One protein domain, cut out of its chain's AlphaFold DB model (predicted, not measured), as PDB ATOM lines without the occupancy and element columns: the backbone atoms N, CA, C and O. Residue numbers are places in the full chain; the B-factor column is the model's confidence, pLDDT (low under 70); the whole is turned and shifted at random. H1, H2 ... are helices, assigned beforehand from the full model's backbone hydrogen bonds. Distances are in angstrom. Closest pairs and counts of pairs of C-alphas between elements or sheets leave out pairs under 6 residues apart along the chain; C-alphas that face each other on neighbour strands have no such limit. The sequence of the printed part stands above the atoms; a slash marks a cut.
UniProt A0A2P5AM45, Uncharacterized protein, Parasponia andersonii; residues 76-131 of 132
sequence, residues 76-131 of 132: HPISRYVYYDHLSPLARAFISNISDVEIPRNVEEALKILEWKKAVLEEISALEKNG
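AT A GLANCE: This is residues 76 to 131 of the 132 residues of an uncharacterized protein of Parasponia andersonii (UniProt A0A2P5AM45). Read from its first residue, the printed part is an open zigzag of four helices strung along the chain, with no shared core: the short H1 lies toward one end, the chain turns into H2, an outstretched link leads on to H3, and a sharp corner at residue 113 turns it into the long H4. Residues 121 to 131, of which 121 to 130 belong to H4, stick out at the other end. The printed part has 56 residues with four named helices, H1, H2, H3 and H4 in that order, and no named strand; the class is all helix. The whole is extended, with a radius of gyration of the C-alphas of 17.1 A, and only just elongated, spanning 49 by 25 by 20 A.

IN THESE COORDINATES: Start at His 76 and go on to C-alpha 78 at (90.403, 126.885, 170.029), where H1, residues 78 to 81, begins. After H1 come seven residues that link it to H2; then find C-alpha 89 at (101.158, 112.016, 182.327), from which H2, residues 89 to 99, runs 15.4 A to C-alpha 99. After another seven residues comes H3, residues 107 to 112, 8.8 A from first to last C-alpha. H4, residues 114 to 130, then runs 24.5 A and ends with C-alpha 130 at (123.149, 124.531, 147.016).

HOW THE PARTS SIT: Look first at H1, which touches no helix; it is apart from H2, H3 and H4. Go on to H2, which is apart from H3 and from H4. At H3 and H4 you find two helices that only just touch, with 3 pairs of C-alphas within 8 A, and they touch only at the corner by their link. Their closest C-alphas are those of Leu 111 and Lys 117, 5.0 A apart, and H4 touches H3 with residues 116 to 117 alone. Their lines stand at a steep tilt of 65 degrees, and they run opposite ways. In the backbone of H2, H3 and H4 every O i to N i+4 pair is within hydrogen-bond range, while H1, with 4 residues, is too short for such a pair.

THE WHOLE: The two C-alphas farthest apart are those of Asp 85 and Gly 131, 49.7 A. The printed part runs from 76 to 131 with no cut. The link from H3 to H4 is tight, those from H1 to H2 and from H2 to H3 are short, and no link is long. Residues 76 to 83, of which 78 to 81 belong to H1, stand free, and so do residues 96 to 101, of which 96 to 99 belong to H2. In the B-factor column you find a mean pLDDT of the printed part of 92.9, and no printed residue is under 70.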
ATOM      1  N   HIS A  76      86.693 132.639 167.764       89.81
ATOM      2  CA  HIS A  76      86.558 131.542 168.714       89.81
ATOM      3  C   HIS A  76      87.919 130.856 168.863       89.81
ATOM      4  O   HIS A  76      88.213 129.929 168.103       89.81
ATOM      5  N   PRO A  77      88.784 131.315 169.788       87.88
ATOM      6  CA  PRO A  77      90.090 130.703 169.972       87.88
ATOM      7  C   PRO A  77      89.914 129.262 170.453       87.88
ATOM      8  O   PRO A  77      89.243 129.007 171.454       87.88
ATOM      9  N   ILE A  78      90.534 128.319 169.742       88.88
ATOM     10  CA  ILE A  78      90.403 126.885 170.029       88.88
ATOM     11  C   ILE A  78      90.924 126.517 171.425       88.88
ATOM     12  O   ILE A  78      90.390 125.612 172.054       88.88
ATOM     13  N   SER A  79      91.895 127.270 171.953       87.38
ATOM     14  CA  SER A  79      92.487 127.060 173.281       87.38
ATOM     15  C   SER A  79      91.471 127.085 174.425       87.38
ATOM     16  O   SER A  79      91.706 126.457 175.449       87.38
ATOM     17  N   ARG A  80      90.322 127.752 174.251       89.62
ATOM     18  CA  ARG A  80      89.231 127.760 175.241       89.62
ATOM     19  C   ARG A  80      88.498 126.423 175.375       89.62
ATOM     20  O   ARG A  80      87.742 126.255 176.324       89.62
ATOM     21  N   TYR A  81      88.684 125.515 174.424       90.75
ATOM     22  CA  TYR A  81      87.944 124.258 174.322       90.75
ATOM     23  C   TYR A  81      88.864 123.029 174.254       90.75
ATOM     24  O   TYR A  81      88.393 121.926 173.986       90.75
ATOM     25  N   VAL A  82      90.169 123.203 174.482       88.06
ATOM     26  CA  VAL A  82      91.144 122.107 174.558       88.06
ATOM     27  C   VAL A  82      91.362 121.747 176.026       88.06
ATOM     28  O   VAL A  82      91.771 122.595 176.813       88.06
ATOM     29  N   TYR A  83      91.112 120.485 176.383       90.44
ATOM     30  CA  TYR A  83      91.307 119.947 177.733       90.44
ATOM     31  C   TYR A  83      92.385 118.861 177.725       90.44
ATOM     32  O   TYR A  83      92.460 118.061 176.792       90.44
ATOM     33  N   TYR A  84      93.202 118.802 178.781       91.12
ATOM     34  CA  TYR A  84      94.314 117.848 178.898       91.12
ATOM     35  C   TYR A  84      94.054 116.711 179.902       91.12
ATOM     36  O   TYR A  84      94.933 115.878 180.134       91.12
ATOM     37  N   ASP A  85      92.855 116.654 180.482       90.06
ATOM     38  CA  ASP A  85      92.518 115.783 181.617       90.06
ATOM     39  C   ASP A  85      92.615 114.291 181.284       90.06
ATOM     40  O   ASP A  85      93.033 113.497 182.127       90.06
ATOM     41  N   HIS A  86      92.328 113.925 180.033       93.19
ATOM     42  CA  HIS A  86      92.384 112.547 179.536       93.19
ATOM     43  C   HIS A  86      93.728 112.175 178.890       93.19
ATOM     44  O   HIS A  86      93.872 111.078 178.351       93.19
ATOM     45  N   LEU A  87      94.723 113.067 178.924       93.81
ATOM     46  CA  LEU A  87      96.063 112.749 178.437       93.81
ATOM     47  C   LEU A  87      96.866 111.982 179.481       93.81
ATOM     48  O   LEU A  87      96.789 112.269 180.680       93.81
ATOM     49  N   SER A  88      97.710 111.067 178.996       96.69
ATOM     50  CA  SER A  88      98.700 110.397 179.832       96.69
ATOM     51  C   SER A  88      99.651 111.418 180.479       96.69
ATOM     52  O   SER A  88      99.904 112.482 179.898       96.69
ATOM     53  N   PRO A  89     100.233 111.106 181.653       95.25
ATOM     54  CA  PRO A  89     101.158 112.016 182.327       95.25
ATOM     55  C   PRO A  89     102.336 112.446 181.442       95.25
ATOM     56  O   PRO A  89     102.715 113.615 181.443       95.25
ATOM     57  N   LEU A  90     102.866 111.524 180.631       96.69
ATOM     58  CA  LEU A  90     103.972 111.802 179.713       96.69
ATOM     59  C   LEU A  90     103.566 112.777 178.602       96.69
ATOM     60  O   LEU A  90     104.293 113.728 178.327       96.69
ATOM     61  N   ALA A  91     102.400 112.570 177.984       95.00
ATOM     62  CA  ALA A  91     101.905 113.455 176.934       95.00
ATOM     63  C   ALA A  91     101.618 114.862 177.476       95.00
ATOM     64  O   ALA A  91     101.942 115.854 176.829       95.00
ATOM     65  N   ARG A  92     101.064 114.955 178.691       94.56
ATOM     66  CA  ARG A  92     100.807 116.236 179.356       94.56
ATOM     67  C   ARG A  92     102.101 116.996 179.647       94.56
ATOM     68  O   ARG A  92     102.179 118.180 179.336       94.56
ATOM     69  N   ALA A  93     103.116 116.315 180.183       94.06
ATOM     70  CA  ALA A  93     104.432 116.908 180.421       94.06
ATOM     71  C   ALA A  93     105.081 117.390 179.115       94.06
ATOM     72  O   ALA A  93     105.587 118.504 179.050       94.06
ATOM     73  N   PHE A  94     105.007 116.585 178.054       94.50
ATOM     74  CA  PHE A  94     105.530 116.955 176.742       94.50
ATOM     75  C   PHE A  94     104.855 118.208 176.165       94.50
ATOM     76  O   PHE A  94     105.545 119.118 175.719       94.50
ATOM     77  N   ILE A  95     103.521 118.283 176.209       93.25
ATOM     78  CA  ILE A  95     102.780 119.452 175.713       93.25
ATOM     79  C   ILE A  95     103.104 120.695 176.541       93.25
ATOM     80  O   ILE A  95     103.326 121.747 175.950       93.25
ATOM     81  N   SER A  96     103.184 120.571 177.872       90.38
ATOM     82  CA  SER A  96     103.582 121.679 178.753       90.38
ATOM     83  C   SER A  96     104.967 122.209 178.384       90.38
ATOM     84  O   SER A  96     105.142 123.405 178.188       90.38
ATOM     85  N   ASN A  97     105.932 121.308 178.184       92.88
ATOM     86  CA  ASN A  97     107.286 121.689 177.787       92.88
ATOM     87  C   ASN A  97     107.315 122.423 176.436       92.88
ATOM     88  O   ASN A  97     108.170 123.277 176.237       92.88
ATOM     89  N   ILE A  98     106.408 122.099 175.506       91.31
ATOM     90  CA  ILE A  98     106.287 122.815 174.226       91.31
ATOM     91  C   ILE A  98     105.614 124.173 174.413       91.31
ATOM     92  O   ILE A  98     106.056 125.147 173.810       91.31
ATOM     93  N   SER A  99     104.545 124.255 175.212       88.38
ATOM     94  CA  SER A  99     103.833 125.518 175.433       88.38
ATOM     95  C   SER A  99     104.687 126.567 176.139       88.38
ATOM     96  O   SER A  99     104.439 127.757 175.960       88.38
ATOM     97  N   ASP A 100     105.690 126.127 176.899       88.25
ATOM     98  CA  ASP A 100     106.635 127.001 177.594       88.25
ATOM     99  C   ASP A 100     107.685 127.618 176.650       88.25
ATOM    100  O   ASP A 100     108.389 128.552 177.031       88.25
ATOM    101  N   VAL A 101     107.807 127.128 175.409       89.50
ATOM    102  CA  VAL A 101     108.741 127.690 174.425       89.50
ATOM    103  C   VAL A 101     108.168 128.982 173.846       89.50
ATOM    104  O   VAL A 101     107.170 128.978 173.124       89.50
ATOM    105  N   GLU A 102     108.841 130.101 174.112       88.12
ATOM    106  CA  GLU A 102     108.473 131.397 173.545       88.12
ATOM    107  C   GLU A 102     108.711 131.436 172.028       88.12
ATOM    108  O   GLU A 102     109.807 131.154 171.531       88.12
ATOM    109  N   ILE A 103     107.670 131.815 171.281       90.88
ATOM    110  CA  ILE A 103     107.744 132.014 169.833       90.88
ATOM    111  C   ILE A 103     108.023 133.500 169.566       90.88
ATOM    112  O   ILE A 103     107.160 134.333 169.868       90.88
ATOM    113  N   PRO A 104     109.182 133.850 168.977       92.31
ATOM    114  CA  PRO A 104     109.521 135.236 168.691       92.31
ATOM    115  C   PRO A 104     108.554 135.830 167.661       92.31
ATOM    116  O   PRO A 104     108.191 135.188 166.673       92.31
ATOM    117  N   ARG A 105     108.137 137.080 167.875       90.81
ATOM    118  CA  ARG A 105     107.164 137.773 167.011       90.81
ATOM    119  C   ARG A 105     107.815 138.503 165.845       90.81
ATOM    120  O   ARG A 105     107.137 138.829 164.873       90.81
ATOM    121  N   ASN A 106     109.104 138.810 165.956       92.25
ATOM    122  CA  ASN A 106     109.870 139.505 164.930       92.25
ATOM    123  C   ASN A 106     111.298 138.948 164.819       92.25
ATOM    124  O   ASN A 106     111.769 138.196 165.673       92.25
ATOM    125  N   VAL A 107     111.984 139.337 163.743       91.31
ATOM    126  CA  VAL A 107     113.331 138.848 163.421       91.31
ATOM    127  C   VAL A 107     114.353 139.268 164.479       91.31
ATOM    128  O   VAL A 107     115.208 138.473 164.850       91.31
ATOM    129  N   GLU A 108     114.262 140.486 165.012       94.38
ATOM    130  CA  GLU A 108     115.208 140.984 166.018       94.38
ATOM    131  C   GLU A 108     115.120 140.196 167.332       94.38
ATOM    132  O   GLU A 108     116.137 139.929 167.967       94.38
ATOM    133  N   GLU A 109     113.910 139.813 167.738       94.38
ATOM    134  CA  GLU A 109     113.650 138.957 168.893       94.38
ATOM    135  C   GLU A 109     114.184 137.543 168.660       94.38
ATOM    136  O   GLU A 109     114.916 137.019 169.498       94.38
ATOM    137  N   ALA A 110     113.912 136.964 167.487       92.81
ATOM    138  CA  ALA A 110     114.421 135.646 167.122       92.81
ATOM    139  C   ALA A 110     115.957 135.602 167.145       92.81
ATOM    140  O   ALA A 110     116.544 134.680 167.703       92.81
ATOM    141  N   LEU A 111     116.630 136.628 166.612       93.69
ATOM    142  CA  LEU A 111     118.096 136.685 166.553       93.69
ATOM    143  C   LEU A 111     118.777 136.867 167.919       93.69
ATOM    144  O   LEU A 111     119.978 136.605 168.033       93.69
ATOM    145  N   LYS A 112     118.041 137.295 168.954       94.12
ATOM    146  CA  LYS A 112     118.540 137.318 170.341       94.12
ATOM    147  C   LYS A 112     118.591 135.919 170.954       94.12
ATOM    148  O   LYS A 112     119.373 135.697 171.875       94.12
ATOM    149  N   ILE A 113     117.794 134.980 170.446       93.69
ATOM    150  CA  ILE A 113     117.764 133.597 170.918       93.69
ATOM    151  C   ILE A 113     118.833 132.795 170.170       93.69
ATOM    152  O   ILE A 113     118.855 132.736 168.940       93.69
ATOM    153  N   LEU A 114     119.730 132.154 170.925       94.00
ATOM    154  CA  LEU A 114     120.898 131.469 170.368       94.00
ATOM    155  C   LEU A 114     120.521 130.346 169.390       94.00
ATOM    156  O   LEU A 114     121.120 130.252 168.320       94.00
ATOM    157  N   GLU A 115     119.516 129.538 169.730       92.12
ATOM    158  CA  GLU A 115     119.073 128.410 168.897       92.12
ATOM    159  C   GLU A 115     118.482 128.877 167.562       92.12
ATOM    160  O   GLU A 115     118.840 128.354 166.509       92.12
ATOM    161  N   TRP A 116     117.655 129.926 167.577       93.81
ATOM    162  CA  TRP A 116     117.114 130.527 166.356       93.81
ATOM    163  C   TRP A 116     118.218 131.130 165.488       93.81
ATOM    164  O   TRP A 116     118.257 130.889 164.283       93.81
ATOM    165  N   LYS A 117     119.166 131.861 166.089       95.12
ATOM    166  CA  LYS A 117     120.319 132.405 165.361       95.12
ATOM    167  C   LYS A 117     121.155 131.299 164.713       95.12
ATOM    168  O   LYS A 117     121.578 131.446 163.569       95.12
ATOM    169  N   LYS A 118     121.390 130.200 165.432       96.25
ATOM    170  CA  LYS A 118     122.118 129.039 164.914       96.25
ATOM    171  C   LYS A 118     121.382 128.402 163.736       96.25
ATOM    172  O   LYS A 118     122.011 128.185 162.707       96.25
ATOM    173  N   ALA A 119     120.075 128.174 163.863       95.00
ATOM    174  CA  ALA A 119     119.252 127.613 162.794       95.00
ATOM    175  C   ALA A 119     119.273 128.484 161.525       95.00
ATOM    176  O   ALA A 119     119.431 127.967 160.424       95.00
ATOM    177  N   VAL A 120     119.200 129.812 161.671       94.75
ATOM    178  CA  VAL A 120     119.296 130.746 160.535       94.75
ATOM    179  C   VAL A 120     120.658 130.654 159.841       94.75
ATOM    180  O   VAL A 120     120.723 130.639 158.618       94.75
ATOM    181  N   LEU A 121     121.755 130.575 160.600       95.94
ATOM    182  CA  LEU A 121     123.098 130.431 160.023       95.94
ATOM    183  C   LEU A 121     123.291 129.082 159.319       95.94
ATOM    184  O   LEU A 121     123.973 129.017 158.297       95.94
ATOM    185  N   GLU A 122     122.702 128.016 159.859       96.88
ATOM    186  CA  GLU A 122     122.712 126.693 159.235       96.88
ATOM    187  C   GLU A 122     121.976 126.702 157.890       96.88
ATOM    188  O   GLU A 122     122.528 126.214 156.905       96.88
ATOM    189  N   GLU A 123     120.800 127.335 157.824       95.19
ATOM    190  CA  GLU A 123     120.041 127.511 156.581       95.19
ATOM    191  C   GLU A 123     120.827 128.330 155.548       95.19
ATOM    192  O   GLU A 123     120.963 127.906 154.403       95.19
ATOM    193  N   ILE A 124     121.427 129.461 155.947       96.00
ATOM    194  CA  ILE A 124     122.269 130.273 155.048       96.00
ATOM    195  C   ILE A 124     123.417 129.426 154.483       96.00
ATOM    196  O   ILE A 124     123.638 129.410 153.274       96.00
ATOM    197  N   SER A 125     124.108 128.659 155.333       96.62
ATOM    198  CA  SER A 125     125.181 127.767 154.880       96.62
ATOM    199  C   SER A 125     124.676 126.667 153.940       96.62
ATOM    200  O   SER A 125     125.401 126.255 153.033       96.62
ATOM    201  N   ALA A 126     123.462 126.156 154.154       97.19
ATOM    202  CA  ALA A 126     122.847 125.163 153.280       97.19
ATOM    203  C   ALA A 126     122.511 125.753 151.899       97.19
ATOM    204  O   ALA A 126     122.805 125.119 150.885       97.19
ATOM    205  N   LEU A 127     121.976 126.974 151.849       96.44
ATOM    206  CA  LEU A 127     121.669 127.685 150.605       96.44
ATOM    207  C   LEU A 127     122.932 127.991 149.791       96.44
ATOM    208  O   LEU A 127     122.994 127.672 148.604       96.44
ATOM    209  N   GLU A 128     123.989 128.486 150.439       95.88
ATOM    210  CA  GLU A 128     125.285 128.741 149.792       95.88
ATOM    211  C   GLU A 128     125.889 127.471 149.176       95.88
ATOM    212  O   GLU A 128     126.453 127.513 148.083       95.88
ATOM    213  N   LYS A 129     125.743 126.322 149.851       96.06
ATOM    214  CA  LYS A 129     126.181 125.019 149.322       96.06
ATOM    215  C   LYS A 129     125.355 124.571 148.117       96.06
ATOM    216  O   LYS A 129     125.898 123.907 147.237       96.06
ATOM    217  N   ASN A 130     124.069 124.914 148.085       94.88
ATOM    218  CA  ASN A 130     123.149 124.531 147.016       94.88
ATOM    219  C   ASN A 130     123.169 125.497 145.819       94.88
ATOM    220  O   ASN A 130     122.674 125.134 144.753       94.88
ATOM    221  N   GLY A 131     123.749 126.694 145.962       89.75
ATOM    222  CA  GLY A 131     123.817 127.700 144.896       89.75
ATOM    223  C   GLY A 131     122.464 128.341 144.554       89.75
ATOM    224  O   GLY A 131     122.279 128.792 143.422       89.75
TER     225      GLY A 131